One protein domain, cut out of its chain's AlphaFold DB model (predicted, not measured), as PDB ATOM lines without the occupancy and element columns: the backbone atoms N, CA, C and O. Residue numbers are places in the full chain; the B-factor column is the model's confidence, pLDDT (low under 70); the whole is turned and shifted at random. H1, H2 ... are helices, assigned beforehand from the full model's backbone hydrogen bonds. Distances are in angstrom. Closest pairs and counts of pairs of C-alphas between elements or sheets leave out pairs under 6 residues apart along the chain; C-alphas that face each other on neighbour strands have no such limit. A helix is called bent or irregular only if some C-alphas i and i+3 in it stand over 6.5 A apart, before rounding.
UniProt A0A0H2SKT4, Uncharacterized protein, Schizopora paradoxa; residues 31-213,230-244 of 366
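AT A GLANCE: This is residues 31 to 213 and 230 to 244 of the 366 residues of an uncharacterized protein of Schizopora paradoxa (UniProt A0A0H2SKT4). Picture a helical bundle in which the long helices H1 and H5 run side by side in opposite ways through the middle, with H2 and H6 packed on one side of this pair and H3 and H7 on the other. H6 crosses H1 and H5 steeply, H4 packs near one end of the pair, and H8 packs on H3 at the outside. The bundle proper is H1, H2, H3, H4, H5, H7 and H8. You have 198 printed residues with eight named helices, H1 to H8 in chain order, and no named strand: the class is all helix. The whole is compact, with a radius of gyration of the C-alphas of 16.5 A and spans of 49 by 39 by 31 A.

HOW THE PARTS SIT: Start at H1, residues 31 to 61, a hub together with H5, residues 125 to 152; each touches five other helices. Look at Ser 42 and Ser 141, their closest C-alphas, 5.0 A apart; the two run opposite ways at a shallow tilt of 10 degrees. H2, residues 63 to 81, forms a helical hairpin with H1, touching residues 54 to 58 alone, closest at C-alphas 58 and 66, 5.8 A. H3, residues 92 to 103, touches H7, residues 192 to 213, opposite ways at a shallow tilt of 10 degrees, with C-alphas 103 and 197 closest at 4.8 A. H4, residues 105 to 118, forms a helical hairpin with H5, closest at C-alphas 116 and 125, 4.7 A. H6, residues 160 to 183, touches H1 at a steep tilt of 58 degrees, closest at C-alphas 47 and 174, 4.8 A. H7 touches H1, closest at C-alphas 52 and 192, 4.7 A. H8, residues 230 to 242, touches H3, closest at C-alphas 103 and 236, 5.8 A, and is apart from H1. Every O i to N i+4 pair is within hydrogen-bond range in H3, H4 and H6, against 25 of 27 in H1, 9 of 15 in H2, 20 of 24 in H5, 16 of 18 in H7 and 7 of 9 in H8.

IN THESE COORDINATES: Find C-alpha 31 at (-215.598, 70.057, 14.993); H1 runs 44.1 A to C-alpha 61. H2 spans 26.7 A, H3 16.2 A, H4 19.7 A, H5 40.5 A, H6 35.3 A and H7 32.0 A. H8 runs 18.9 A to C-alpha 242 at (-180.276, 83.157, 8.817). H2 is irregular, with C-alphas 68 and 71 7.2 A apart; H5 and H8 only just are, at 6.8 A for C-alphas 129 and 132 and for 233 and 236.

THE WHOLE: The two C-alphas farthest apart, Lys 120 and Ser 213, are 50.7 A apart. Residues 214 to 229 are not printed, and C-alphas 213 and 230 stand 16.0 A apart across the cut. Of the links printed whole, none is long. Mean pLDDT of the printed part is 87.1; residues 90, 187 and 230 to 244 are under 70.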
ATOM      1  N   VAL A  31    -216.816  70.772  14.569       86.38
ATOM      2  CA  VAL A  31    -215.598  70.057  14.993       86.38
ATOM      3  C   VAL A  31    -215.100  69.123  13.891       86.38
ATOM      4  O   VAL A  31    -213.899  69.070  13.625       86.38
ATOM      5  N   THR A  32    -216.020  68.431  13.221       88.19
ATOM      6  CA  THR A  32    -215.693  67.508  12.127       88.19
ATOM      7  C   THR A  32    -215.152  68.261  10.912       88.19
ATOM      8  O   THR A  32    -214.152  67.852  10.324       88.19
ATOM      9  N   LEU A  33    -215.754  69.407  10.573       89.81
ATOM     10  CA  LEU A  33    -215.278  70.267   9.488       89.81
ATOM     11  C   LEU A  33    -213.860  70.795   9.751       89.81
ATOM     12  O   LEU A  33    -213.014  70.746   8.861       89.81
ATOM     13  N   VAL A  34    -213.576  71.258  10.971       88.88
ATOM     14  CA  VAL A  34    -212.234  71.740  11.332       88.88
ATOM     15  C   VAL A  34    -211.205  70.613  11.229       88.88
ATOM     16  O   VAL A  34    -210.160  70.815  10.618       88.88
ATOM     17  N   ALA A  35    -211.512  69.420  11.748       89.38
ATOM     18  CA  ALA A  35    -210.617  68.265  11.652       89.38
ATOM     19  C   ALA A  35    -210.325  67.870  10.190       89.38
ATOM     20  O   ALA A  35    -209.177  67.590   9.848       89.38
ATOM     21  N   ASN A  36    -211.337  67.924   9.316       90.88
ATOM     22  CA  ASN A  36    -211.191  67.687   7.878       90.88
ATOM     23  C   ASN A  36    -210.227  68.667   7.211       90.88
ATOM     24  O   ASN A  36    -209.307  68.260   6.502       90.88
ATOM     25  N   VAL A  37    -210.426  69.963   7.454       92.56
ATOM     26  CA  VAL A  37    -209.582  71.014   6.876       92.56
ATOM     27  C   VAL A  37    -208.142  70.876   7.374       92.56
ATOM     28  O   VAL A  37    -207.210  70.951   6.577       92.56
ATOM     29  N   GLN A  38    -207.945  70.601   8.665       91.25
ATOM     30  CA  GLN A  38    -206.614  70.381   9.240       91.25
ATOM     31  C   GLN A  38    -205.908  69.167   8.626       91.25
ATOM     32  O   GLN A  38    -204.749  69.277   8.227       91.25
ATOM     33  N   ALA A  39    -206.604  68.032   8.508       92.69
ATOM     34  CA  ALA A  39    -206.059  66.830   7.884       92.69
ATOM     35  C   ALA A  39    -205.680  67.089   6.415       92.69
ATOM     36  O   ALA A  39    -204.565  66.764   6.004       92.69
ATOM     37  N   GLY A  40    -206.549  67.759   5.652       94.38
ATOM     38  CA  GLY A  40    -206.286  68.138   4.261       94.38
ATOM     39  C   GLY A  40    -205.063  69.046   4.106       94.38
ATOM     40  O   GLY A  40    -204.173  68.745   3.310       94.38
ATOM     41  N   ILE A  41    -204.966  70.109   4.915       93.19
ATOM     42  CA  ILE A  41    -203.799  71.007   4.924       93.19
ATOM     43  C   ILE A  41    -202.529  70.226   5.268       93.19
ATOM     44  O   ILE A  41    -201.507  70.424   4.619       93.19
ATOM     45  N   SER A  42    -202.588  69.310   6.241       93.81
ATOM     46  CA  SER A  42    -201.422  68.524   6.657       93.81
ATOM     47  C   SER A  42    -200.913  67.549   5.590       93.81
ATOM     48  O   SER A  42    -199.708  67.321   5.488       93.81
ATOM     49  N   LEU A  43    -201.808  66.992   4.770       95.62
ATOM     50  CA  LEU A  43    -201.448  66.127   3.646       95.62
ATOM     51  C   LEU A  43    -200.765  66.921   2.533       95.62
ATOM     52  O   LEU A  43    -199.682  66.546   2.088       95.62
ATOM     53  N   ILE A  44    -201.364  68.054   2.158       95.06
ATOM     54  CA  ILE A  44    -200.824  68.959   1.137       95.06
ATOM     55  C   ILE A  44    -199.449  69.476   1.569       95.06
ATOM     56  O   ILE A  44    -198.493  69.426   0.800       95.06
ATOM     57  N   ALA A  45    -199.332  69.908   2.825       93.81
ATOM     58  CA  ALA A  45    -198.085  70.311   3.460       93.81
ATOM     59  C   ALA A  45    -197.000  69.225   3.358       93.81
ATOM     60  O   ALA A  45    -195.874  69.500   2.948       93.81
ATOM     61  N   PHE A  46    -197.342  67.977   3.683       95.88
ATOM     62  CA  PHE A  46    -196.400  66.865   3.598       95.88
ATOM     63  C   PHE A  46    -195.966  66.593   2.148       95.88
ATOM     64  O   PHE A  46    -194.769  66.465   1.894       95.88
ATOM     65  N   ALA A  47    -196.888  66.601   1.181       96.31
ATOM     66  CA  ALA A  47    -196.557  66.442  -0.239       96.31
ATOM     67  C   ALA A  47    -195.632  67.556  -0.760       96.31
ATOM     68  O   ALA A  47    -194.648  67.283  -1.451       96.31
ATOM     69  N   PHE A  48    -195.899  68.802  -0.370       93.75
ATOM     70  CA  PHE A  48    -195.055  69.952  -0.684       93.75
ATOM     71  C   PHE A  48    -193.647  69.825  -0.099       93.75
ATOM     72  O   PHE A  48    -192.668  70.085  -0.799       93.75
ATOM     73  N   ALA A  49    -193.531  69.380   1.152       94.25
ATOM     74  CA  ALA A  49    -192.240  69.144   1.781       94.25
ATOM     75  C   ALA A  49    -191.433  68.055   1.058       94.25
ATOM     76  O   ALA A  49    -190.245  68.249   0.803       94.25
ATOM     77  N   VAL A  50    -192.070  66.944   0.675       95.56
ATOM     78  CA  VAL A  50    -191.415  65.871  -0.091       95.56
ATOM     79  C   VAL A  50    -190.901  66.403  -1.436       95.56
ATOM     80  O   VAL A  50    -189.736  66.182  -1.768       95.56
ATOM     81  N   ALA A  51    -191.722  67.158  -2.173       93.25
ATOM     82  CA  ALA A  51    -191.327  67.757  -3.451       93.25
ATOM     83  C   ALA A  51    -190.181  68.778  -3.300       93.25
ATOM     84  O   ALA A  51    -189.248  68.811  -4.105       93.25
ATOM     85  N   ALA A  52    -190.214  69.601  -2.247       91.62
ATOM     86  CA  ALA A  52    -189.152  70.561  -1.959       91.62
ATOM     87  C   ALA A  52    -187.816  69.869  -1.651       91.62
ATOM     88  O   ALA A  52    -186.785  70.239  -2.210       91.62
ATOM     89  N   ILE A  53    -187.846  68.822  -0.825       92.44
ATOM     90  CA  ILE A  53    -186.652  68.062  -0.449       92.44
ATOM     91  C   ILE A  53    -186.065  67.304  -1.643       92.44
ATOM     92  O   ILE A  53    -184.849  67.306  -1.829       92.44
ATOM     93  N   GLU A  54    -186.907  66.684  -2.477       91.75
ATOM     94  CA  GLU A  54    -186.468  66.038  -3.719       91.75
ATOM     95  C   GLU A  54    -185.687  67.026  -4.594       91.75
ATOM     96  O   GLU A  54    -184.595  66.718  -5.082       91.75
ATOM     97  N   ARG A  55    -186.220  68.241  -4.744       87.75
ATOM     98  CA  ARG A  55    -185.638  69.292  -5.579       87.75
ATOM     99  C   ARG A  55    -184.338  69.865  -5.019       87.75
ATOM    100  O   ARG A  55    -183.454  70.197  -5.805       87.75
ATOM    101  N   ASP A  56    -184.202  69.964  -3.701       87.69
ATOM    102  CA  ASP A  56    -182.984  70.476  -3.061       87.69
ATOM    103  C   ASP A  56    -181.866  69.432  -2.977       87.69
ATOM    104  O   ASP A  56    -180.688  69.771  -3.109       87.69
ATOM    105  N   LEU A  57    -182.207  68.152  -2.797       89.31
ATOM    106  CA  LEU A  57    -181.218  67.076  -2.704       89.31
ATOM    107  C   LEU A  57    -180.761  66.558  -4.072       89.31
ATOM    108  O   LEU A  57    -179.630  66.075  -4.185       89.31
ATOM    109  N   SER A  58    -181.587  66.675  -5.117       88.19
ATOM    110  CA  SER A  58    -181.233  66.234  -6.477       88.19
ATOM    111  C   SER A  58    -179.943  66.871  -7.014       88.19
ATOM    112  O   SER A  58    -179.091  66.125  -7.493       88.19
ATOM    113  N   PRO A  59    -179.685  68.182  -6.846       82.81
ATOM    114  CA  PRO A  59    -178.411  68.778  -7.236       82.81
ATOM    115  C   PRO A  59    -177.199  68.227  -6.483       82.81
ATOM    116  O   PRO A  59    -176.098  68.288  -7.022       82.81
ATOM    117  N   ILE A  60    -177.362  67.703  -5.262       84.81
ATOM    118  CA  ILE A  60    -176.261  67.200  -4.422       84.81
ATOM    119  C   ILE A  60    -175.934  65.748  -4.785       84.81
ATOM    120  O   ILE A  60    -174.784  65.434  -5.103       84.81
ATOM    121  N   PHE A  61    -176.949  64.883  -4.775       87.69
ATOM    122  CA  PHE A  61    -176.796  63.431  -4.912       87.69
ATOM    123  C   PHE A  61    -177.129  62.890  -6.308       87.69
ATOM    124  O   PHE A  61    -176.837  61.733  -6.604       87.69
ATOM    125  N   GLY A  62    -177.711  63.720  -7.168       85.50
ATOM    126  CA  GLY A  62    -178.277  63.326  -8.451       85.50
ATOM    127  C   GLY A  62    -179.733  62.878  -8.320       85.50
ATOM    128  O   GLY A  62    -180.129  62.249  -7.337       85.50
ATOM    129  N   GLY A  63    -180.544  63.176  -9.338       85.81
ATOM    130  CA  GLY A  63    -181.985  62.897  -9.308       85.81
ATOM    131  C   GLY A  63    -182.332  61.411  -9.139       85.81
ATOM    132  O   GLY A  63    -183.312  61.083  -8.474       85.81
ATOM    133  N   VAL A  64    -181.507  60.506  -9.685       87.56
ATOM    134  CA  VAL A  64    -181.714  59.048  -9.583       87.56
ATOM    135  C   VAL A  64    -181.513  58.558  -8.149       87.56
ATOM    136  O   VAL A  64    -182.378  57.866  -7.617       87.56
ATOM    137  N   ALA A  65    -180.404  58.937  -7.503       89.75
ATOM    138  CA  ALA A  65    -180.106  58.512  -6.136       89.75
ATOM    139  C   ALA A  65    -181.122  59.079  -5.137       89.75
ATOM    140  O   ALA A  65    -181.593  58.359  -4.258       89.75
ATOM    141  N   THR A  66    -181.517  60.345  -5.311       91.00
ATOM    142  CA  THR A  66    -182.543  60.980  -4.476       91.00
ATOM    143  C   THR A  66    -183.883  60.254  -4.586       91.00
ATOM    144  O   THR A  66    -184.498  59.953  -3.563       91.00
ATOM    145  N   ASN A  67    -184.315  59.901  -5.800       92.00
ATOM    146  CA  ASN A  67    -185.609  59.253  -6.024       92.00
ATOM    147  C   ASN A  67    -185.654  57.760  -5.676       92.00
ATOM    148  O   ASN A  67    -186.740  57.251  -5.393       92.00
ATOM    149  N   LEU A  68    -184.510  57.066  -5.666       92.06
ATOM    150  CA  LEU A  68    -184.440  55.613  -5.480       92.06
ATOM    151  C   LEU A  68    -185.160  55.140  -4.207       92.06
ATOM    152  O   LEU A  68    -185.918  54.175  -4.250       92.06
ATOM    153  N   TYR A  69    -184.949  55.838  -3.087       94.62
ATOM    154  CA  TYR A  69    -185.555  55.480  -1.798       94.62
ATOM    155  C   TYR A  69    -186.677  56.412  -1.354       94.62
ATOM    156  O   TYR A  69    -187.406  56.056  -0.431       94.62
ATOM    157  N   LEU A  70    -186.848  57.576  -1.993       95.12
ATOM    158  CA  LEU A  70    -187.794  58.590  -1.521       95.12
ATOM    159  C   LEU A  70    -189.216  58.032  -1.447       95.12
ATOM    160  O   LEU A  70    -189.874  58.144  -0.415       95.12
ATOM    161  N   LYS A  71    -189.654  57.336  -2.502       95.50
ATOM    162  CA  LYS A  71    -190.979  56.698  -2.551       95.50
ATOM    163  C   LYS A  71    -191.151  55.629  -1.474       95.50
ATOM    164  O   LYS A  71    -192.205  55.561  -0.846       95.50
ATOM    165  N   ASN A  72    -190.112  54.830  -1.228       96.12
ATOM    166  CA  ASN A  72    -190.142  53.779  -0.212       96.12
ATOM    167  C   ASN A  72    -190.234  54.382   1.191       96.12
ATOM    168  O   ASN A  72    -191.054  53.940   1.989       96.12
ATOM    169  N   VAL A  73    -189.456  55.429   1.476       96.81
ATOM    170  CA  VAL A  73    -189.502  56.116   2.771       96.81
ATOM    171  C   VAL A  73    -190.855  56.786   2.980       96.81
ATOM    172  O   VAL A  73    -191.470  56.559   4.014       96.81
ATOM    173  N   VAL A  74    -191.377  57.523   1.996       97.00
ATOM    174  CA  VAL A  74    -192.712  58.149   2.083       97.00
ATOM    175  C   VAL A  74    -193.826  57.108   2.248       97.00
ATOM    176  O   VAL A  74    -194.831  57.400   2.888       97.00
ATOM    177  N   SER A  75    -193.644  55.887   1.739       96.38
ATOM    178  CA  SER A  75    -194.617  54.797   1.894       96.38
ATOM    179  C   SER A  75    -194.551  54.111   3.258       96.38
ATOM    180  O   SER A  75    -195.579  53.870   3.889       96.38
ATOM    181  N   ILE A  76    -193.344  53.795   3.729       97.06
ATOM    182  CA  ILE A  76    -193.124  53.036   4.968       97.06
ATOM    183  C   ILE A  76    -193.331  53.923   6.197       97.06
ATOM    184  O   ILE A  76    -193.878  53.479   7.207       97.06
ATOM    185  N   LEU A  77    -192.908  55.183   6.119       96.94
ATOM    186  CA  LEU A  77    -192.831  56.069   7.269       96.94
ATOM    187  C   LEU A  77    -194.204  56.349   7.919       96.94
ATOM    188  O   LEU A  77    -194.315  56.142   9.127       96.94
ATOM    189  N   PRO A  78    -195.277  56.713   7.185       96.81
ATOM    190  CA  PRO A  78    -196.614  56.877   7.763       96.81
ATOM    191  C   PRO A  78    -197.136  55.616   8.461       96.81
ATOM    192  O   PRO A  78    -197.744  55.699   9.527       96.81
ATOM    193  N   VAL A  79    -196.878  54.439   7.881       96.25
ATOM    194  CA  VAL A  79    -197.304  53.153   8.451       96.25
ATOM    195  C   VAL A  79    -196.568  52.883   9.760       96.25
ATOM    196  O   VAL A  79    -197.208  52.565  10.759       96.25
ATOM    197  N   ALA A  80    -195.245  53.060   9.782       96.25
ATOM    198  CA  ALA A  80    -194.425  52.844  10.971       96.25
ATOM    199  C   ALA A  80    -194.807  53.794  12.119       96.25
ATOM    200  O   ALA A  80    -194.949  53.367  13.266       96.25
ATOM    201  N   LEU A  81    -195.030  55.075  11.814       95.50
ATOM    202  CA  LEU A  81    -195.320  56.103  12.816       95.50
ATOM    203  C   LEU A  81    -196.691  55.932  13.487       95.50
ATOM    204  O   LEU A  81    -196.860  56.345  14.631       95.50
ATOM    205  N   LEU A  82    -197.655  55.263  12.848       92.69
ATOM    206  CA  LEU A  82    -198.966  54.984  13.451       92.69
ATOM    207  C   LEU A  82    -198.922  53.980  14.616       92.69
ATOM    208  O   LEU A  82    -199.882  53.900  15.394       92.69
ATOM    209  N   PHE A  83    -197.822  53.234  14.750       91.56
ATOM    210  CA  PHE A  83    -197.575  52.341  15.884       91.56
ATOM    211  C   PHE A  83    -196.925  53.047  17.078       91.56
ATOM    212  O   PHE A  83    -196.893  52.471  18.166       91.56
ATOM    213  N   LEU A  84    -196.459  54.290  16.915       91.69
ATOM    214  CA  LEU A  84    -195.965  55.087  18.032       91.69
ATOM    215  C   LEU A  84    -197.113  55.504  18.974       91.69
ATOM    216  O   LEU A  84    -198.273  55.625  18.551       91.69
ATOM    217  N   PRO A  85    -196.815  55.716  20.270       88.19
ATOM    218  CA  PRO A  85    -197.797  56.208  21.226       88.19
ATOM    219  C   PRO A  85    -198.348  57.571  20.793       88.19
ATOM    220  O   PRO A  85    -197.628  58.415  20.266       88.19
ATOM    221  N   ARG A  86    -199.645  57.790  21.046       83.19
ATOM    222  CA  ARG A  86    -200.337  59.033  20.680       83.19
ATOM    223  C   ARG A  86    -199.743  60.211  21.450       83.19
ATOM    224  O   ARG A  86    -200.051  60.407  22.627       83.19
ATOM    225  N   LEU A  87    -198.971  61.050  20.770       78.75
ATOM    226  CA  LEU A  87    -198.756  62.418  21.222       78.75
ATOM    227  C   LEU A  87    -200.101  63.133  21.143       78.75
ATOM    228  O   LEU A  87    -200.735  63.174  20.094       78.75
ATOM    229  N   ARG A  88    -200.562  63.702  22.260       77.25
ATOM    230  CA  ARG A  88    -201.751  64.562  22.262       77.25
ATOM    231  C   ARG A  88    -201.403  65.841  21.498       77.25
ATOM    232  O   ARG A  88    -201.025  66.830  22.120       77.25
ATOM    233  N   LEU A  89    -201.490  65.816  20.168       72.31
ATOM    234  CA  LEU A  89    -201.145  66.945  19.293       72.31
ATOM    235  C   LEU A  89    -202.107  68.126  19.445       72.31
ATOM    236  O   LEU A  89    -201.753  69.256  19.132       72.31
ATOM    237  N   ARG A  90    -203.284  67.895  20.038       67.31
ATOM    238  CA  ARG A  90    -204.176  68.967  20.497       67.31
ATOM    239  C   ARG A  90    -203.566  69.810  21.625       67.31
ATOM    240  O   ARG A  90    -204.020  70.920  21.875       67.31
ATOM    241  N   SER A  91    -202.546  69.288  22.310       77.31
ATOM    242  CA  SER A  91    -201.734  70.077  23.227       77.31
ATOM    243  C   SER A  91    -200.854  71.017  22.409       77.31
ATOM    244  O   SER A  91    -199.922  70.575  21.735       77.31
ATOM    245  N   VAL A  92    -201.146  72.316  22.500       75.00
ATOM    246  CA  VAL A  92    -200.380  73.413  21.888       75.00
ATOM    247  C   VAL A  92    -198.854  73.215  21.963       75.00
ATOM    248  O   VAL A  92    -198.219  73.347  20.919       75.00
ATOM    249  N   PRO A  93    -198.232  72.846  23.106       80.31
ATOM    250  CA  PRO A  93    -196.780  72.665  23.161       80.31
ATOM    251  C   PRO A  93    -196.258  71.577  22.216       80.31
ATOM    252  O   PRO A  93    -195.260  71.803  21.542       80.31
ATOM    253  N   ASN A  94    -196.935  70.430  22.098       82.06
ATOM    254  CA  ASN A  94    -196.464  69.329  21.248       82.06
ATOM    255  C   ASN A  94    -196.511  69.703  19.764       82.06
ATOM    256  O   ASN A  94    -195.574  69.430  19.019       82.06
ATOM    257  N   ALA A  95    -197.597  70.350  19.341       79.69
ATOM    258  CA  ALA A  95    -197.731  70.820  17.970       79.69
ATOM    259  C   ALA A  95    -196.726  71.920  17.631       79.69
ATOM    260  O   ALA A  95    -196.182  71.935  16.529       79.69
ATOM    261  N   LEU A  96    -196.449  72.818  18.579       80.19
ATOM    262  CA  LEU A  96    -195.437  73.845  18.388       80.19
ATOM    263  C   LEU A  96    -194.039  73.256  18.290       80.19
ATOM    264  O   LEU A  96    -193.322  73.631  17.371       80.19
ATOM    265  N   ILE A  97    -193.668  72.316  19.164       84.75
ATOM    266  CA  ILE A  97    -192.383  71.608  19.066       84.75
ATOM    267  C   ILE A  97    -192.242  70.997  17.671       84.75
ATOM    268  O   ILE A  97    -191.234  71.208  17.004       84.75
ATOM    269  N   LEU A  98    -193.282  70.315  17.190       85.06
ATOM    270  CA  LEU A  98    -193.238  69.661  15.889       85.06
ATOM    271  C   LEU A  98    -193.156  70.653  14.723       85.06
ATOM    272  O   LEU A  98    -192.363  70.458  13.809       85.06
ATOM    273  N   SER A  99    -193.918  71.746  14.773       83.19
ATOM    274  CA  SER A  99    -193.825  72.829  13.789       83.19
ATOM    275  C   SER A  99    -192.437  73.481  13.795       83.19
ATOM    276  O   SER A  99    -191.864  73.704  12.733       83.19
ATOM    277  N   ASN A 100    -191.846  73.696  14.973       82.69
ATOM    278  CA  ASN A 100    -190.485  74.215  15.117       82.69
ATOM    279  C   ASN A 100    -189.463  73.259  14.486       82.69
ATOM    280  O   ASN A 100    -188.595  73.710  13.739       82.69
ATOM    281  N   CYS A 101    -189.592  71.944  14.708       88.44
ATOM    282  CA  CYS A 101    -188.758  70.940  14.042       88.44
ATOM    283  C   CYS A 101    -188.852  71.039  12.512       88.44
ATOM    284  O   CYS A 101    -187.839  70.910  11.828       88.44
ATOM    285  N   ILE A 102    -190.045  71.305  11.974       87.06
ATOM    286  CA  ILE A 102    -190.271  71.447  10.528       87.06
ATOM    287  C   ILE A 102    -189.698  72.768  10.006       87.06
ATOM    288  O   ILE A 102    -189.076  72.786   8.952       87.06
ATOM    289  N   CYS A 103    -189.815  73.867  10.747       85.56
ATOM    290  CA  CYS A 103    -189.176  75.131  10.374       85.56
ATOM    291  C   CYS A 103    -187.639  75.044  10.404       85.56
ATOM    292  O   CYS A 103    -186.971  75.721   9.624       85.56
ATOM    293  N   LEU A 104    -187.072  74.189  11.262       87.25
ATOM    294  CA  LEU A 104    -185.641  73.871  11.291       87.25
ATOM    295  C   LEU A 104    -185.222  72.860  10.213       87.25
ATOM    296  O   LEU A 104    -184.024  72.655  10.002       87.25
ATOM    297  N   ALA A 105    -186.176  72.245   9.507       89.50
ATOM    298  CA  ALA A 105    -185.900  71.232   8.500       89.50
ATOM    299  C   ALA A 105    -184.882  71.667   7.440       89.50
ATOM    300  O   ALA A 105    -184.002  70.855   7.149       89.50
ATOM    301  N   PRO A 106    -184.928  72.901   6.888       88.69
ATOM    302  CA  PRO A 106    -183.977  73.304   5.862       88.69
ATOM    303  C   PRO A 106    -182.527  73.244   6.309       88.69
ATOM    304  O   PRO A 106    -181.665  72.735   5.599       88.69
ATOM    305  N   PHE A 107    -182.276  73.700   7.532       87.56
ATOM    306  CA  PHE A 107    -180.958  73.621   8.133       87.56
ATOM    307  C   PHE A 107    -180.543  72.163   8.363       87.56
ATOM    308  O   PHE A 107    -179.447  71.759   7.975       87.56
ATOM    309  N   VAL A 108    -181.433  71.358   8.951       90.25
ATOM    310  CA  VAL A 108    -181.145  69.960   9.298       90.25
ATOM    311  C   VAL A 108    -180.846  69.125   8.053       90.25
ATOM    312  O   VAL A 108    -179.787  68.500   7.996       90.25
ATOM    313  N   TYR A 109    -181.716  69.129   7.034       89.81
ATOM    314  CA  TYR A 109    -181.468  68.311   5.841       89.81
ATOM    315  C   TYR A 109    -180.239  68.806   5.071       89.81
ATOM    316  O   TYR A 109    -179.534  67.981   4.495       89.81
ATOM    317  N   PHE A 110    -179.945  70.114   5.064       87.31
ATOM    318  CA  PHE A 110    -178.758  70.650   4.396       87.31
ATOM    319  C   PHE A 110    -177.470  70.139   5.049       87.31
ATOM    320  O   PHE A 110    -176.589  69.615   4.365       87.31
ATOM    321  N   GLN A 111    -177.379  70.222   6.380       89.75
ATOM    322  CA  GLN A 111    -176.215  69.724   7.119       89.75
ATOM    323  C   GLN A 111    -176.065  68.209   6.979       89.75
ATOM    324  O   GLN A 111    -174.963  67.709   6.728       89.75
ATOM    325  N   LEU A 112    -177.173  67.470   7.077       92.56
ATOM    326  CA  LEU A 112    -177.169  66.027   6.860       92.56
ATOM    327  C   LEU A 112    -176.797  65.673   5.419       92.56
ATOM    328  O   LEU A 112    -176.034  64.736   5.211       92.56
ATOM    329  N   GLY A 113    -177.261  66.444   4.436       90.19
ATOM    330  CA  GLY A 113    -176.918  66.287   3.028       90.19
ATOM    331  C   GLY A 113    -175.422  66.467   2.784       90.19
ATOM    332  O   GLY A 113    -174.795  65.613   2.161       90.19
ATOM    333  N   ILE A 114    -174.809  67.514   3.345       87.38
ATOM    334  CA  ILE A 114    -173.353  67.719   3.269       87.38
ATOM    335  C   ILE A 114    -172.604  66.572   3.950       87.38
ATOM    336  O   ILE A 114    -171.651  66.031   3.384       87.38
ATOM    337  N   SER A 115    -173.015  66.198   5.161       90.06
ATOM    338  CA  SER A 115    -172.370  65.131   5.933       90.06
ATOM    339  C   SER A 115    -172.436  63.781   5.206       90.06
ATOM    340  O   SER A 115    -171.429  63.080   5.052       90.06
ATOM    341  N   ALA A 116    -173.605  63.450   4.659       92.38
ATOM    342  CA  ALA A 116    -173.824  62.241   3.882       92.38
ATOM    343  C   ALA A 116    -173.036  62.248   2.563       92.38
ATOM    344  O   ALA A 116    -172.425  61.235   2.215       92.38
ATOM    345  N   ALA A 117    -172.970  63.389   1.866       86.88
ATOM    346  CA  ALA A 117    -172.161  63.541   0.659       86.88
ATOM    347  C   ALA A 117    -170.660  63.340   0.945       86.88
ATOM    348  O   ALA A 117    -169.971  62.647   0.196       86.88
ATOM    349  N   ARG A 118    -170.152  63.868   2.070       88.06
ATOM    350  CA  ARG A 118    -168.756  63.670   2.509       88.06
ATOM    351  C   ARG A 118    -168.441  62.220   2.863       88.06
ATOM    352  O   ARG A 118    -167.328  61.761   2.616       88.06
ATOM    353  N   SER A 119    -169.422  61.485   3.376       90.94
ATOM    354  CA  SER A 119    -169.275  60.078   3.766       90.94
ATOM    355  C   SER A 119    -169.197  59.108   2.574       90.94
ATOM    356  O   SER A 119    -169.162  57.899   2.783       90.94
ATOM    357  N   LYS A 120    -169.200  59.607   1.324       87.31
ATOM    358  CA  LYS A 120    -169.152  58.824   0.069       87.31
ATOM    359  C   LYS A 120    -170.277  57.786  -0.083       87.31
ATOM    360  O   LYS A 120    -170.219  56.921  -0.953       87.31
ATOM    361  N   ARG A 121    -171.343  57.881   0.717       86.38
ATOM    362  CA  ARG A 121    -172.527  57.014   0.633       86.38
ATOM    363  C   ARG A 121    -173.543  57.631  -0.319       86.38
ATOM    364  O   ARG A 121    -174.560  58.156   0.115       86.38
ATOM    365  N   ILE A 122    -173.261  57.583  -1.617       83.88
ATOM    366  CA  ILE A 122    -174.080  58.254  -2.645       83.88
ATOM    367  C   ILE A 122    -175.521  57.717  -2.655       83.88
ATOM    368  O   ILE A 122    -176.466  58.485  -2.785       83.88
ATOM    369  N   ILE A 123    -175.682  56.403  -2.468       89.81
ATOM    370  CA  ILE A 123    -176.971  55.706  -2.583       89.81
ATOM    371  C   ILE A 123    -177.847  55.925  -1.336       89.81
ATOM    372  O   ILE A 123    -179.007  56.306  -1.451       89.81
ATOM    373  N   LEU A 124    -177.294  55.733  -0.133       93.00
ATOM    374  CA  LEU A 124    -178.041  55.874   1.128       93.00
ATOM    375  C   LEU A 124    -178.089  57.322   1.647       93.00
ATOM    376  O   LEU A 124    -178.949  57.674   2.453       93.00
ATOM    377  N   GLY A 125    -177.167  58.171   1.196       93.25
ATOM    378  CA  GLY A 125    -177.000  59.539   1.677       93.25
ATOM    379  C   GLY A 125    -178.262  60.403   1.608       93.25
ATOM    380  O   GLY A 125    -178.606  60.999   2.631       93.25
ATOM    381  N   PRO A 126    -179.008  60.424   0.483       93.50
ATOM    382  CA  PRO A 126    -180.282  61.132   0.403       93.50
ATOM    383  C   PRO A 126    -181.267  60.667   1.472       93.50
ATOM    384  O   PRO A 126    -181.841  61.496   2.176       93.50
ATOM    385  N   ALA A 127    -181.412  59.348   1.646       95.50
ATOM    386  CA  ALA A 127    -182.329  58.769   2.623       95.50
ATOM    387  C   ALA A 127    -181.996  59.208   4.048       95.50
ATOM    388  O   ALA A 127    -182.894  59.587   4.799       95.50
ATOM    389  N   MET A 128    -180.712  59.247   4.406       94.88
ATOM    390  CA  MET A 128    -180.274  59.759   5.706       94.88
ATOM    391  C   MET A 128    -180.560  61.255   5.881       94.88
ATOM    392  O   MET A 128    -180.839  61.684   6.997       94.88
ATOM    393  N   ALA A 129    -180.506  62.044   4.803       94.75
ATOM    394  CA  ALA A 129    -180.735  63.484   4.859       94.75
ATOM    395  C   ALA A 129    -182.217  63.847   5.013       94.75
ATOM    396  O   ALA A 129    -182.553  64.687   5.847       94.75
ATOM    397  N   TYR A 130    -183.110  63.212   4.246       95.12
ATOM    398  CA  TYR A 130    -184.529  63.569   4.283       95.12
ATOM    399  C   TYR A 130    -185.332  62.842   5.364       95.12
ATOM    400  O   TYR A 130    -186.316  63.398   5.845       95.12
ATOM    401  N   THR A 131    -184.941  61.637   5.796       96.12
ATOM    402  CA  THR A 131    -185.744  60.858   6.764       96.12
ATOM    403  C   THR A 131    -185.990  61.608   8.083       96.12
ATOM    404  O   THR A 131    -187.151  61.692   8.486       96.12
ATOM    405  N   PRO A 132    -184.983  62.231   8.731       95.69
ATOM    406  CA  PRO A 132    -185.187  62.988   9.973       95.69
ATOM    407  C   PRO A 132    -186.149  64.168   9.829       95.69
ATOM    408  O   PRO A 132    -186.835  64.523  10.782       95.69
ATOM    409  N   VAL A 133    -186.222  64.753   8.633       94.06
ATOM    410  CA  VAL A 133    -187.129  65.859   8.318       94.06
ATOM    411  C   VAL A 133    -188.539  65.368   8.000       94.06
ATOM    412  O   VAL A 133    -189.515  65.995   8.411       94.06
ATOM    413  N   LEU A 134    -188.672  64.244   7.295       96.00
ATOM    414  CA  LEU A 134    -189.980  63.691   6.953       96.00
ATOM    415  C   LEU A 134    -190.678  63.044   8.157       96.00
ATOM    416  O   LEU A 134    -191.903  63.031   8.180       96.00
ATOM    417  N   ILE A 135    -189.943  62.543   9.162       96.00
ATOM    418  CA  ILE A 135    -190.515  61.953  10.390       96.00
ATOM    419  C   ILE A 135    -191.536  62.883  11.069       96.00
ATOM    420  O   ILE A 135    -192.682  62.458  11.231       96.00
ATOM    421  N   PRO A 136    -191.192  64.127  11.461       94.38
ATOM    422  CA  PRO A 136    -192.135  64.999  12.151       94.38
ATOM    423  C   PRO A 136    -193.345  65.367  11.285       94.38
ATOM    424  O   PRO A 136    -194.462  65.419  11.794       94.38
ATOM    425  N   LEU A 137    -193.152  65.550   9.976       94.00
ATOM    426  CA  LEU A 137    -194.235  65.815   9.023       94.00
ATOM    427  C   LEU A 137    -195.192  64.628   8.899       94.00
ATOM    428  O   LEU A 137    -196.395  64.775   9.100       94.00
ATOM    429  N   ALA A 138    -194.655  63.441   8.623       96.12
ATOM    430  CA  ALA A 138    -195.435  62.222   8.482       96.12
ATOM    431  C   ALA A 138    -196.176  61.884   9.782       96.12
ATOM    432  O   ALA A 138    -197.345  61.496   9.740       96.12
ATOM    433  N   TYR A 139    -195.533  62.082  10.937       95.00
ATOM    434  CA  TYR A 139    -196.157  61.880  12.242       95.00
ATOM    435  C   TYR A 139    -197.344  62.833  12.435       95.00
ATOM    436  O   TYR A 139    -198.432  62.401  12.806       95.00
ATOM    437  N   PHE A 140    -197.161  64.123  12.134       92.75
ATOM    438  CA  PHE A 140    -198.224  65.117  12.261       92.75
ATOM    439  C   PHE A 140    -199.428  64.798  11.372       92.75
ATOM    440  O   PHE A 140    -200.562  64.766  11.852       92.75
ATOM    441  N   SER A 141    -199.185  64.534  10.086       93.88
ATOM    442  CA  SER A 141    -200.255  64.284   9.118       93.88
ATOM    443  C   SER A 141    -201.002  62.989   9.441       93.88
ATOM    444  O   SER A 141    -202.232  62.968   9.424       93.88
ATOM    445  N   THR A 142    -200.289  61.918   9.809       94.12
ATOM    446  CA  THR A 142    -200.931  60.650  10.192       94.12
ATOM    447  C   THR A 142    -201.740  60.758  11.479       94.12
ATOM    448  O   THR A 142    -202.829  60.187  11.548       94.12
ATOM    449  N   ASP A 143    -201.268  61.499  12.484       92.56
ATOM    450  CA  ASP A 143    -202.024  61.683  13.724       92.56
ATOM    451  C   ASP A 143    -203.288  62.524  13.507       92.56
ATOM    452  O   ASP A 143    -204.347  62.152  14.010       92.56
ATOM    453  N   LEU A 144    -203.240  63.589  12.695       91.19
ATOM    454  CA  LEU A 144    -204.437  64.372  12.357       91.19
ATOM    455  C   LEU A 144    -205.483  63.547  11.599       91.19
ATOM    456  O   LEU A 144    -206.667  63.593  11.934       91.19
ATOM    457  N   ILE A 145    -205.058  62.738  10.626       92.94
ATOM    458  CA  ILE A 145    -205.959  61.829   9.903       92.94
ATOM    459  C   ILE A 145    -206.538  60.782  10.858       92.94
ATOM    460  O   ILE A 145    -207.733  60.486  10.820       92.94
ATOM    461  N   ARG A 146    -205.718  60.243  11.766       90.94
ATOM    462  CA  ARG A 146    -206.176  59.301  12.791       90.94
ATOM    463  C   ARG A 146    -207.207  59.942  13.719       90.94
ATOM    464  O   ARG A 146    -208.209  59.299  14.017       90.94
ATOM    465  N   GLN A 147    -206.994  61.183  14.160       89.00
ATOM    466  CA  GLN A 147    -207.960  61.934  14.970       89.00
ATOM    467  C   GLN A 147    -209.277  62.141  14.220       89.00
ATOM    468  O   GLN A 147    -210.340  61.906  14.789       89.00
ATOM    469  N   PHE A 148    -209.212  62.509  12.942       90.44
ATOM    470  CA  PHE A 148    -210.393  62.629  12.097       90.44
ATOM    471  C   PHE A 148    -211.171  61.304  12.000       90.44
ATOM    472  O   PHE A 148    -212.380  61.271  12.216       90.44
ATOM    473  N   ILE A 149    -210.481  60.185  11.779       91.19
ATOM    474  CA  ILE A 149    -211.126  58.870  11.678       91.19
ATOM    475  C   ILE A 149    -211.692  58.405  13.023       91.19
ATOM    476  O   ILE A 149    -212.755  57.791  13.049       91.19
ATOM    477  N   ILE A 150    -211.043  58.732  14.146       90.31
ATOM    478  CA  ILE A 150    -211.594  58.488  15.489       90.31
ATOM    479  C   ILE A 150    -212.941  59.197  15.665       90.31
ATOM    480  O   ILE A 150    -213.842  58.620  16.271       90.31
ATOM    481  N   LEU A 151    -213.092  60.418  15.138       89.75
ATOM    482  CA  LEU A 151    -214.359  61.155  15.198       89.75
ATOM    483  C   LEU A 151    -215.458  60.488  14.360       89.75
ATOM    484  O   LEU A 151    -216.616  60.514  14.765       89.75
ATOM    485  N   LEU A 152    -215.102  59.865  13.230       90.12
ATOM    486  CA  LEU A 152    -216.056  59.155  12.373       90.12
ATOM    487  C   LEU A 152    -216.423  57.761  12.904       90.12
ATOM    488  O   LEU A 152    -217.588  57.371  12.858       90.12
ATOM    489  N   ILE A 153    -215.438  56.989  13.377       92.12
ATOM    490  CA  ILE A 153    -215.604  55.576  13.752       92.12
ATOM    491  C   ILE A 153    -214.856  55.276  15.070       92.12
ATOM    492  O   ILE A 153    -213.814  54.607  15.068       92.12
ATOM    493  N   PRO A 154    -215.390  55.700  16.233       88.12
ATOM    494  CA  PRO A 154    -214.694  55.577  17.518       88.12
ATOM    495  C   PRO A 154    -214.330  54.133  17.888       88.12
ATOM    496  O   PRO A 154    -213.263  53.876  18.440       88.12
ATOM    497  N   LYS A 155    -215.203  53.174  17.549       88.06
ATOM    498  CA  LYS A 155    -215.051  51.752  17.905       88.06
ATOM    499  C   LYS A 155    -213.953  51.033  17.111       88.06
ATOM    500  O   LYS A 155    -213.391  50.064  17.606       88.06
ATOM    501  N   ALA A 156    -213.628  51.498  15.903       82.56
ATOM    502  CA  ALA A 156    -212.634  50.858  15.030       82.56
ATOM    503  C   ALA A 156    -211.228  51.470  15.157       82.56
ATOM    504  O   ALA A 156    -210.249  50.887  14.681       82.56
ATOM    505  N   ALA A 157    -211.128  52.624  15.823       75.94
ATOM    506  CA  ALA A 157    -209.956  53.491  15.877       75.94
ATOM    507  C   ALA A 157    -208.652  52.855  16.382       75.94
ATOM    508  O   ALA A 157    -207.568  53.402  16.140       75.94
ATOM    509  N   ASP A 158    -208.739  51.755  17.131       84.06
ATOM    510  CA  ASP A 158    -207.558  51.102  17.700       84.06
ATOM    511  C   ASP A 158    -207.195  49.764  17.064       84.06
ATOM    512  O   ASP A 158    -206.153  49.189  17.390       84.06
ATOM    513  N   SER A 159    -207.977  49.315  16.080       93.38
ATOM    514  CA  SER A 159    -207.645  48.116  15.316       93.38
ATOM    515  C   SER A 159    -206.323  48.299  14.554       93.38
ATOM    516  O   SER A 159    -206.067  49.336  13.935       93.38
ATOM    517  N   ARG A 160    -205.450  47.281  14.602       92.75
ATOM    518  CA  ARG A 160    -204.155  47.297  13.889       92.75
ATOM    519  C   ARG A 160    -204.350  47.438  12.375       92.75
ATOM    520  O   ARG A 160    -203.616  48.191  11.747       92.75
ATOM    521  N   GLY A 161    -205.379  46.783  11.829       92.19
ATOM    522  CA  GLY A 161    -205.725  46.857  10.407       92.19
ATOM    523  C   GLY A 161    -206.111  48.267   9.956       92.19
ATOM    524  O   GLY A 161    -205.618  48.738   8.933       92.19
ATOM    525  N   LEU A 162    -206.915  48.998  10.740       91.88
ATOM    526  CA  LEU A 162    -207.261  50.376  10.389       91.88
ATOM    527  C   LEU A 162    -206.025  51.285  10.401       91.88
ATOM    528  O   LEU A 162    -205.881  52.116   9.515       91.88
ATOM    529  N   LYS A 163    -205.092  51.095  11.345       92.69
ATOM    530  CA  LYS A 163    -203.828  51.855  11.378       92.69
ATOM    531  C   LYS A 163    -203.006  51.630  10.108       92.69
ATOM    532  O   LYS A 163    -202.591  52.601   9.485       92.69
ATOM    533  N   SER A 164    -202.818  50.385   9.667       93.94
ATOM    534  CA  SER A 164    -202.095  50.129   8.414       93.94
ATOM    535  C   SER A 164    -202.801  50.745   7.204       93.94
ATOM    536  O   SER A 164    -202.139  51.362   6.374       93.94
ATOM    537  N   VAL A 165    -204.136  50.658   7.136       94.75
ATOM    538  CA  VAL A 165    -204.923  51.263   6.048       94.75
ATOM    539  C   VAL A 165    -204.753  52.783   6.024       94.75
ATOM    540  O   VAL A 165    -204.511  53.346   4.961       94.75
ATOM    541  N   ILE A 166    -204.799  53.449   7.182       93.94
ATOM    542  CA  ILE A 166    -204.576  54.898   7.289       93.94
ATOM    543  C   ILE A 166    -203.179  55.276   6.797       93.94
ATOM    544  O   ILE A 166    -203.038  56.234   6.037       93.94
ATOM    545  N   GLY A 167    -202.150  54.532   7.207       94.88
ATOM    546  CA  GLY A 167    -200.771  54.798   6.798       94.88
ATOM    547  C   GLY A 167    -200.588  54.670   5.286       94.88
ATOM    548  O   GLY A 167    -200.055  55.580   4.652       94.88
ATOM    549  N   VAL A 168    -201.107  53.590   4.694       96.44
ATOM    550  CA  VAL A 168    -201.050  53.348   3.242       96.44
ATOM    551  C   VAL A 168    -201.861  54.385   2.459       96.44
ATOM    552  O   VAL A 168    -201.395  54.872   1.426       96.44
ATOM    553  N   ALA A 169    -203.042  54.769   2.950       95.69
ATOM    554  CA  ALA A 169    -203.856  55.815   2.336       95.69
ATOM    555  C   ALA A 169    -203.138  57.172   2.374       95.69
ATOM    556  O   ALA A 169    -203.065  57.860   1.358       95.69
ATOM    557  N   THR A 170    -202.536  57.519   3.515       96.25
ATOM    558  CA  THR A 170    -201.743  58.747   3.686       96.25
ATOM    559  C   THR A 170    -200.583  58.783   2.693       96.25
ATOM    560  O   THR A 170    -200.438  59.755   1.957       96.25
ATOM    561  N   ALA A 171    -199.798  57.705   2.613       97.12
ATOM    562  CA  ALA A 171    -198.694  57.594   1.664       97.12
ATOM    563  C   ALA A 171    -199.154  57.729   0.204       97.12
ATOM    564  O   ALA A 171    -198.567  58.489  -0.564       97.12
ATOM    565  N   SER A 172    -200.231  57.032  -0.170       97.00
ATOM    566  CA  SER A 172    -200.787  57.071  -1.529       97.00
ATOM    567  C   SER A 172    -201.235  58.477  -1.933       97.00
ATOM    568  O   SER A 172    -200.953  58.917  -3.048       97.00
ATOM    569  N   VAL A 173    -201.901  59.205  -1.028       97.19
ATOM    570  CA  VAL A 173    -202.335  60.591  -1.271       97.19
ATOM    571  C   VAL A 173    -201.138  61.532  -1.391       97.19
ATOM    572  O   VAL A 173    -201.108  62.375  -2.282       97.19
ATOM    573  N   VAL A 174    -200.126  61.378  -0.539       97.12
ATOM    574  CA  VAL A 174    -198.926  62.226  -0.572       97.12
ATOM    575  C   VAL A 174    -198.146  62.022  -1.871       97.12
ATOM    576  O   VAL A 174    -197.762  62.998  -2.508       97.12
ATOM    577  N   LEU A 175    -197.960  60.774  -2.309       96.06
ATOM    578  CA  LEU A 175    -197.257  60.463  -3.558       96.06
ATOM    579  C   LEU A 175    -198.021  60.943  -4.799       96.06
ATOM    580  O   LEU A 175    -197.403  61.429  -5.750       96.06
ATOM    581  N   SER A 176    -199.355  60.843  -4.806       96.50
ATOM    582  CA  SER A 176    -200.165  61.348  -5.921       96.50
ATOM    583  C   SER A 176    -200.139  62.878  -5.990       96.50
ATOM    584  O   SER A 176    -199.940  63.442  -7.067       96.50
ATOM    585  N   GLN A 177    -200.237  63.557  -4.844       95.00
ATOM    586  CA  GLN A 177    -200.116  65.013  -4.760       95.00
ATOM    587  C   GLN A 177    -198.713  65.496  -5.129       95.00
ATOM    588  O   GLN A 177    -198.592  66.487  -5.844       95.00
ATOM    589  N   GLN A 178    -197.656  64.791  -4.717       94.00
ATOM    590  CA  GLN A 178    -196.282  65.110  -5.112       94.00
ATOM    591  C   GLN A 178    -196.122  65.077  -6.637       94.00
ATOM    592  O   GLN A 178    -195.520  65.985  -7.205       94.00
ATOM    593  N   ALA A 179    -196.686  64.072  -7.317       91.44
ATOM    594  CA  ALA A 179    -196.630  63.988  -8.777       91.44
ATOM    595  C   ALA A 179    -197.314  65.193  -9.451       91.44
ATOM    596  O   ALA A 179    -196.781  65.754 -10.409       91.44
ATOM    597  N   VAL A 180    -198.458  65.626  -8.913       93.25
ATOM    598  CA  VAL A 180    -199.171  66.826  -9.371       93.25
ATOM    599  C   VAL A 180    -198.342  68.086  -9.108       93.25
ATOM    600  O   VAL A 180    -198.150  68.883 -10.021       93.25
ATOM    601  N   ILE A 181    -197.781  68.246  -7.908       91.00
ATOM    602  CA  ILE A 181    -196.921  69.381  -7.541       91.00
ATOM    603  C   ILE A 181    -195.705  69.465  -8.474       91.00
ATOM    604  O   ILE A 181    -195.441  70.528  -9.033       91.00
ATOM    605  N   ASN A 182    -195.024  68.345  -8.725       87.44
ATOM    606  CA  ASN A 182    -193.863  68.268  -9.615       87.44
ATOM    607  C   ASN A 182    -194.203  68.570 -11.087       87.44
ATOM    608  O   ASN A 182    -193.313  68.952 -11.845       87.44
ATOM    609  N   SER A 183    -195.470  68.442 -11.500       88.25
ATOM    610  CA  SER A 183    -195.902  68.856 -12.842       88.25
ATOM    611  C   SER A 183    -195.941  70.382 -13.008       88.25
ATOM    612  O   SER A 183    -195.806  70.891 -14.122       88.25
ATOM    613  N   PHE A 184    -196.056  71.128 -11.905       86.69
ATOM    614  CA  PHE A 184    -196.011  72.582 -11.923       86.69
ATOM    615  C   PHE A 184    -194.561  73.077 -11.900       86.69
ATOM    616  O   PHE A 184    -193.756  72.712 -11.045       86.69
ATOM    617  N   SER A 185    -194.221  74.009 -12.793       77.44
ATOM    618  CA  SER A 185    -192.896  74.656 -12.829       77.44
ATOM    619  C   SER A 185    -192.700  75.700 -11.708       77.44
ATOM    620  O   SER A 185    -192.123  76.764 -11.934       77.44
ATOM    621  N   TYR A 186    -193.174  75.433 -10.486       79.00
ATOM    622  CA  TYR A 186    -193.190  76.422  -9.399       79.00
ATOM    623  C   TYR A 186    -191.792  76.784  -8.897       79.00
ATOM    624  O   TYR A 186    -191.556  77.925  -8.513       79.00
ATOM    625  N   GLY A 187    -190.829  75.860  -8.926       68.06
ATOM    626  CA  GLY A 187    -189.508  76.148  -8.360       68.06
ATOM    627  C   GLY A 187    -188.594  77.002  -9.245       68.06
ATOM    628  O   GLY A 187    -187.412  77.133  -8.939       68.06
ATOM    629  N   ARG A 188    -189.113  77.580 -10.343       72.25
ATOM    630  CA  ARG A 188    -188.505  78.774 -10.956       72.25
ATOM    631  C   ARG A 188    -188.777  80.026 -10.112       72.25
ATOM    632  O   ARG A 188    -187.944  80.922 -10.085       72.25
ATOM    633  N   TYR A 189    -189.926  80.071  -9.444       79.00
ATOM    634  CA  TYR A 189    -190.426  81.236  -8.715       79.00
ATOM    635  C   TYR A 189    -190.276  81.093  -7.200       79.00
ATOM    636  O   TYR A 189    -190.080  82.086  -6.508       79.00
ATOM    637  N   ILE A 190    -190.359  79.866  -6.680       81.81
ATOM    638  CA  ILE A 190    -190.377  79.598  -5.240       81.81
ATOM    639  C   ILE A 190    -189.132  78.805  -4.848       81.81
ATOM    640  O   ILE A 190    -188.879  77.720  -5.374       81.81
ATOM    641  N   ASN A 191    -188.371  79.340  -3.895       83.25
ATOM    642  CA  ASN A 191    -187.256  78.630  -3.281       83.25
ATOM    643  C   ASN A 191    -187.795  77.442  -2.449       83.25
ATOM    644  O   ASN A 191    -188.654  77.667  -1.586       83.25
ATOM    645  N   PRO A 192    -187.326  76.199  -2.662       85.06
ATOM    646  CA  PRO A 192    -187.832  75.038  -1.927       85.06
ATOM    647  C   PRO A 192    -187.639  75.143  -0.403       85.06
ATOM    648  O   PRO A 192    -188.515  74.726   0.356       85.06
ATOM    649  N   THR A 193    -186.579  75.811   0.059       84.94
ATOM    650  CA  THR A 193    -186.370  76.125   1.482       84.94
ATOM    651  C   THR A 193    -187.505  76.971   2.056       84.94
ATOM    652  O   THR A 193    -188.039  76.660   3.121       84.94
ATOM    653  N   SER A 194    -187.919  78.022   1.344       84.19
ATOM    654  CA  SER A 194    -189.030  78.881   1.767       84.19
ATOM    655  C   SER A 194    -190.343  78.104   1.825       84.19
ATOM    656  O   SER A 194    -191.162  78.343   2.707       84.19
ATOM    657  N   LEU A 195    -190.522  77.143   0.920       85.44
ATOM    658  CA  LEU A 195    -191.697  76.283   0.871       85.44
ATOM    659  C   LEU A 195    -191.758  75.329   2.078       85.44
ATOM    660  O   LEU A 195    -192.827  75.162   2.663       85.44
ATOM    661  N   LEU A 196    -190.626  74.774   2.522       86.94
ATOM    662  CA  LEU A 196    -190.549  73.984   3.761       86.94
ATOM    663  C   LEU A 196    -190.871  74.817   5.008       86.94
ATOM    664  O   LEU A 196    -191.641  74.376   5.861       86.94
ATOM    665  N   VAL A 197    -190.339  76.040   5.095       87.19
ATOM    666  CA  VAL A 197    -190.650  76.961   6.202       87.19
ATOM    667  C   VAL A 197    -192.139  77.317   6.198       87.19
ATOM    668  O   VAL A 197    -192.805  77.211   7.227       87.19
ATOM    669  N   PHE A 198    -192.690  77.661   5.031       85.69
ATOM    670  CA  PHE A 198    -194.118  77.933   4.851       85.69
ATOM    671  C   PHE A 198    -194.988  76.742   5.265       85.69
ATOM    672  O   PHE A 198    -195.990  76.905   5.956       85.69
ATOM    673  N   THR A 199    -194.560  75.530   4.920       87.81
ATOM    674  CA  THR A 199    -195.219  74.293   5.345       87.81
ATOM    675  C   THR A 199    -195.258  74.190   6.871       87.81
ATOM    676  O   THR A 199    -196.322  73.960   7.444       87.81
ATOM    677  N   GLY A 200    -194.131  74.440   7.545       86.25
ATOM    678  CA  GLY A 200    -194.058  74.475   9.009       86.25
ATOM    679  C   GLY A 200    -195.041  75.469   9.635       86.25
ATOM    680  O   GLY A 200    -195.700  75.138  10.626       86.25
ATOM    681  N   TYR A 201    -195.216  76.639   9.015       83.62
ATOM    682  CA  TYR A 201    -196.192  77.646   9.434       83.62
ATOM    683  C   TYR A 201    -197.642  77.228   9.242       83.62
ATOM    684  O   TYR A 201    -198.446  77.422  10.154       83.62
ATOM    685  N   CYS A 202    -197.989  76.653   8.089       85.88
ATOM    686  CA  CYS A 202    -199.344  76.159   7.850       85.88
ATOM    687  C   CYS A 202    -199.745  75.152   8.931       85.88
ATOM    688  O   CYS A 202    -200.843  75.235   9.480       85.88
ATOM    689  N   LEU A 203    -198.827  74.257   9.306       86.31
ATOM    690  CA  LEU A 203    -199.062  73.278  10.366       86.31
ATOM    691  C   LEU A 203    -199.167  73.942  11.744       86.31
ATOM    692  O   LEU A 203    -200.093  73.627  12.492       86.31
ATOM    693  N   ALA A 204    -198.310  74.917  12.059       84.50
ATOM    694  CA  ALA A 204    -198.419  75.700  13.294       84.50
ATOM    695  C   ALA A 204    -199.800  76.366  13.419       84.50
ATOM    696  O   ALA A 204    -200.470  76.257  14.449       84.50
ATOM    697  N   ALA A 205    -200.242  77.019  12.341       84.56
ATOM    698  CA  ALA A 205    -201.510  77.730  12.275       84.56
ATOM    699  C   ALA A 205    -202.698  76.780  12.465       84.56
ATOM    700  O   ALA A 205    -203.631  77.113  13.201       84.56
ATOM    701  N   THR A 206    -202.641  75.575  11.879       85.06
ATOM    702  CA  THR A 206    -203.714  74.582  12.029       85.06
ATOM    703  C   THR A 206    -203.985  74.221  13.488       85.06
ATOM    704  O   THR A 206    -205.143  73.999  13.832       85.06
ATOM    705  N   VAL A 207    -202.973  74.228  14.364       80.50
ATOM    706  CA  VAL A 207    -203.153  73.910  15.793       80.50
ATOM    707  C   VAL A 207    -203.385  75.148  16.652       80.50
ATOM    708  O   VAL A 207    -204.180  75.102  17.593       80.50
ATOM    709  N   ALA A 208    -202.742  76.267  16.323       79.12
ATOM    710  CA  ALA A 208    -202.878  77.503  17.084       79.12
ATOM    711  C   ALA A 208    -204.302  78.080  17.008       79.12
ATOM    712  O   ALA A 208    -204.868  78.448  18.038       79.12
ATOM    713  N   ILE A 209    -204.915  78.124  15.818       80.31
ATOM    714  CA  ILE A 209    -206.223  78.772  15.604       80.31
ATOM    715  C   ILE A 209    -207.337  78.163  16.487       80.31
ATOM    716  O   ILE A 209    -208.010  78.921  17.198       80.31
ATOM    717  N   PRO A 210    -207.537  76.828  16.535       78.00
ATOM    718  CA  PRO A 210    -208.519  76.230  17.439       78.00
ATOM    719  C   PRO A 210    -208.213  76.484  18.918       78.00
ATOM    720  O   PRO A 210    -209.141  76.688  19.700       78.00
ATOM    721  N   ALA A 211    -206.935  76.487  19.308       74.06
ATOM    722  CA  ALA A 211    -206.538  76.723  20.694       74.06
ATOM    723  C   ALA A 211    -206.892  78.148  21.154       74.06
ATOM    724  O   ALA A 211    -207.438  78.326  22.244       74.06
ATOM    725  N   PHE A 212    -206.675  79.153  20.299       70.94
ATOM    726  CA  PHE A 212    -207.095  80.531  20.571       70.94
ATOM    727  C   PHE A 212    -208.619  80.682  20.630       70.94
ATOM    728  O   PHE A 212    -209.130  81.406  21.482       70.94
ATOM    729  N   SER A 213    -209.358  79.970  19.772       75.75
ATOM    730  CA  SER A 213    -210.827  79.999  19.768       75.75
ATOM    731  C   SER A 213    -211.429  79.444  21.067       75.75
ATOM    732  O   SER A 213    -212.366  80.025  21.617       75.75
ATOM    733  N   ILE A 230    -195.953  83.524  21.058       68.69
ATOM    734  CA  ILE A 230    -195.480  84.475  20.043       68.69
ATOM    735  C   ILE A 230    -193.991  84.248  19.760       68.69
ATOM    736  O   ILE A 230    -193.621  84.108  18.598       68.69
ATOM    737  N   TYR A 231    -193.146  84.123  20.792       63.25
ATOM    738  CA  TYR A 231    -191.718  83.836  20.595       63.25
ATOM    739  C   TYR A 231    -191.484  82.486  19.903       63.25
ATOM    740  O   TYR A 231    -190.659  82.399  18.999       63.25
ATOM    741  N   ILE A 232    -192.251  81.448  20.244       65.69
ATOM    742  CA  ILE A 232    -192.139  80.128  19.601       65.69
ATOM    743  C   ILE A 232    -192.601  80.157  18.130       65.69
ATOM    744  O   ILE A 232    -192.120  79.368  17.319       65.69
ATOM    745  N   LEU A 233    -193.498  81.076  17.760       66.19
ATOM    746  CA  LEU A 233    -193.924  81.285  16.373       66.19
ATOM    747  C   LEU A 233    -192.919  82.137  15.562       66.19
ATOM    748  O   LEU A 233    -192.824  81.976  14.348       66.19
ATOM    749  N   LEU A 234    -192.180  83.040  16.224       67.88
ATOM    750  CA  LEU A 234    -191.269  84.019  15.601       67.88
ATOM    751  C   LEU A 234    -189.788  83.616  15.578       67.88
ATOM    752  O   LEU A 234    -189.040  84.112  14.740       67.88
ATOM    753  N   VAL A 235    -189.333  82.735  16.466       69.12
ATOM    754  CA  VAL A 235    -187.914  82.337  16.532       69.12
ATOM    755  C   VAL A 235    -187.492  81.430  15.363       69.12
ATOM    756  O   VAL A 235    -186.474  81.725  14.731       69.12
ATOM    757  N   PRO A 236    -188.247  80.378  14.989       65.69
ATOM    758  CA  PRO A 236    -187.897  79.538  13.842       65.69
ATOM    759  C   PRO A 236    -187.755  80.275  12.509       65.69
ATOM    760  O   PRO A 236    -186.810  79.972  11.784       65.69
ATOM    761  N   PRO A 237    -188.614  81.250  12.155       59.16
ATOM    762  CA  PRO A 237    -188.426  81.983  10.918       59.16
ATOM    763  C   PRO A 237    -187.205  82.886  10.947       59.16
ATOM    764  O   PRO A 237    -186.491  82.900   9.951       59.16
ATOM    765  N   LEU A 238    -186.894  83.542  12.071       65.88
ATOM    766  CA  LEU A 238    -185.641  84.290  12.206       65.88
ATOM    767  C   LEU A 238    -184.421  83.381  11.975       65.88
ATOM    768  O   LEU A 238    -183.510  83.739  11.233       65.88
ATOM    769  N   LEU A 239    -184.436  82.173  12.546       64.81
ATOM    770  CA  LEU A 239    -183.373  81.177  12.362       64.81
ATOM    771  C   LEU A 239    -183.318  80.615  10.933       64.81
ATOM    772  O   LEU A 239    -182.236  80.352  10.405       64.81
ATOM    773  N   SER A 240    -184.468  80.458  10.277       61.47
ATOM    774  CA  SER A 240    -184.533  80.005   8.886       61.47
ATOM    775  C   SER A 240    -184.085  81.087   7.897       61.47
ATOM    776  O   SER A 240    -183.420  80.767   6.915       61.47
ATOM    777  N   LEU A 241    -184.354  82.367   8.191       61.75
ATOM    778  CA  LEU A 241    -183.854  83.515   7.431       61.75
ATOM    779  C   LEU A 241    -182.324  83.597   7.507       61.75
ATOM    780  O   LEU A 241    -181.681  83.871   6.500       61.75
ATOM    781  N   LEU A 242    -181.733  83.260   8.659       58.56
ATOM    782  CA  LEU A 242    -180.276  83.157   8.817       58.56
ATOM    783  C   LEU A 242    -179.657  82.015   7.988       58.56
ATOM    784  O   LEU A 242    -178.486  82.089   7.621       58.56
ATOM    785  N   SER A 243    -180.425  80.965   7.668       51.91
ATOM    786  CA  SER A 243    -179.946  79.812   6.885       51.91
ATOM    787  C   SER A 243    -179.978  80.038   5.369       51.91
ATOM    788  O   SER A 243    -179.408  79.244   4.621       51.91
ATOM    789  N   VAL A 244    -180.602  81.124   4.901       52.31
ATOM    790  CA  VAL A 244    -180.645  81.512   3.485       52.31
ATOM    791  C   VAL A 244    -179.763  82.739   3.285       52.31
ATOM    792  O   VAL A 244    -180.232  83.800   2.891       52.31
TER     793      VAL A 244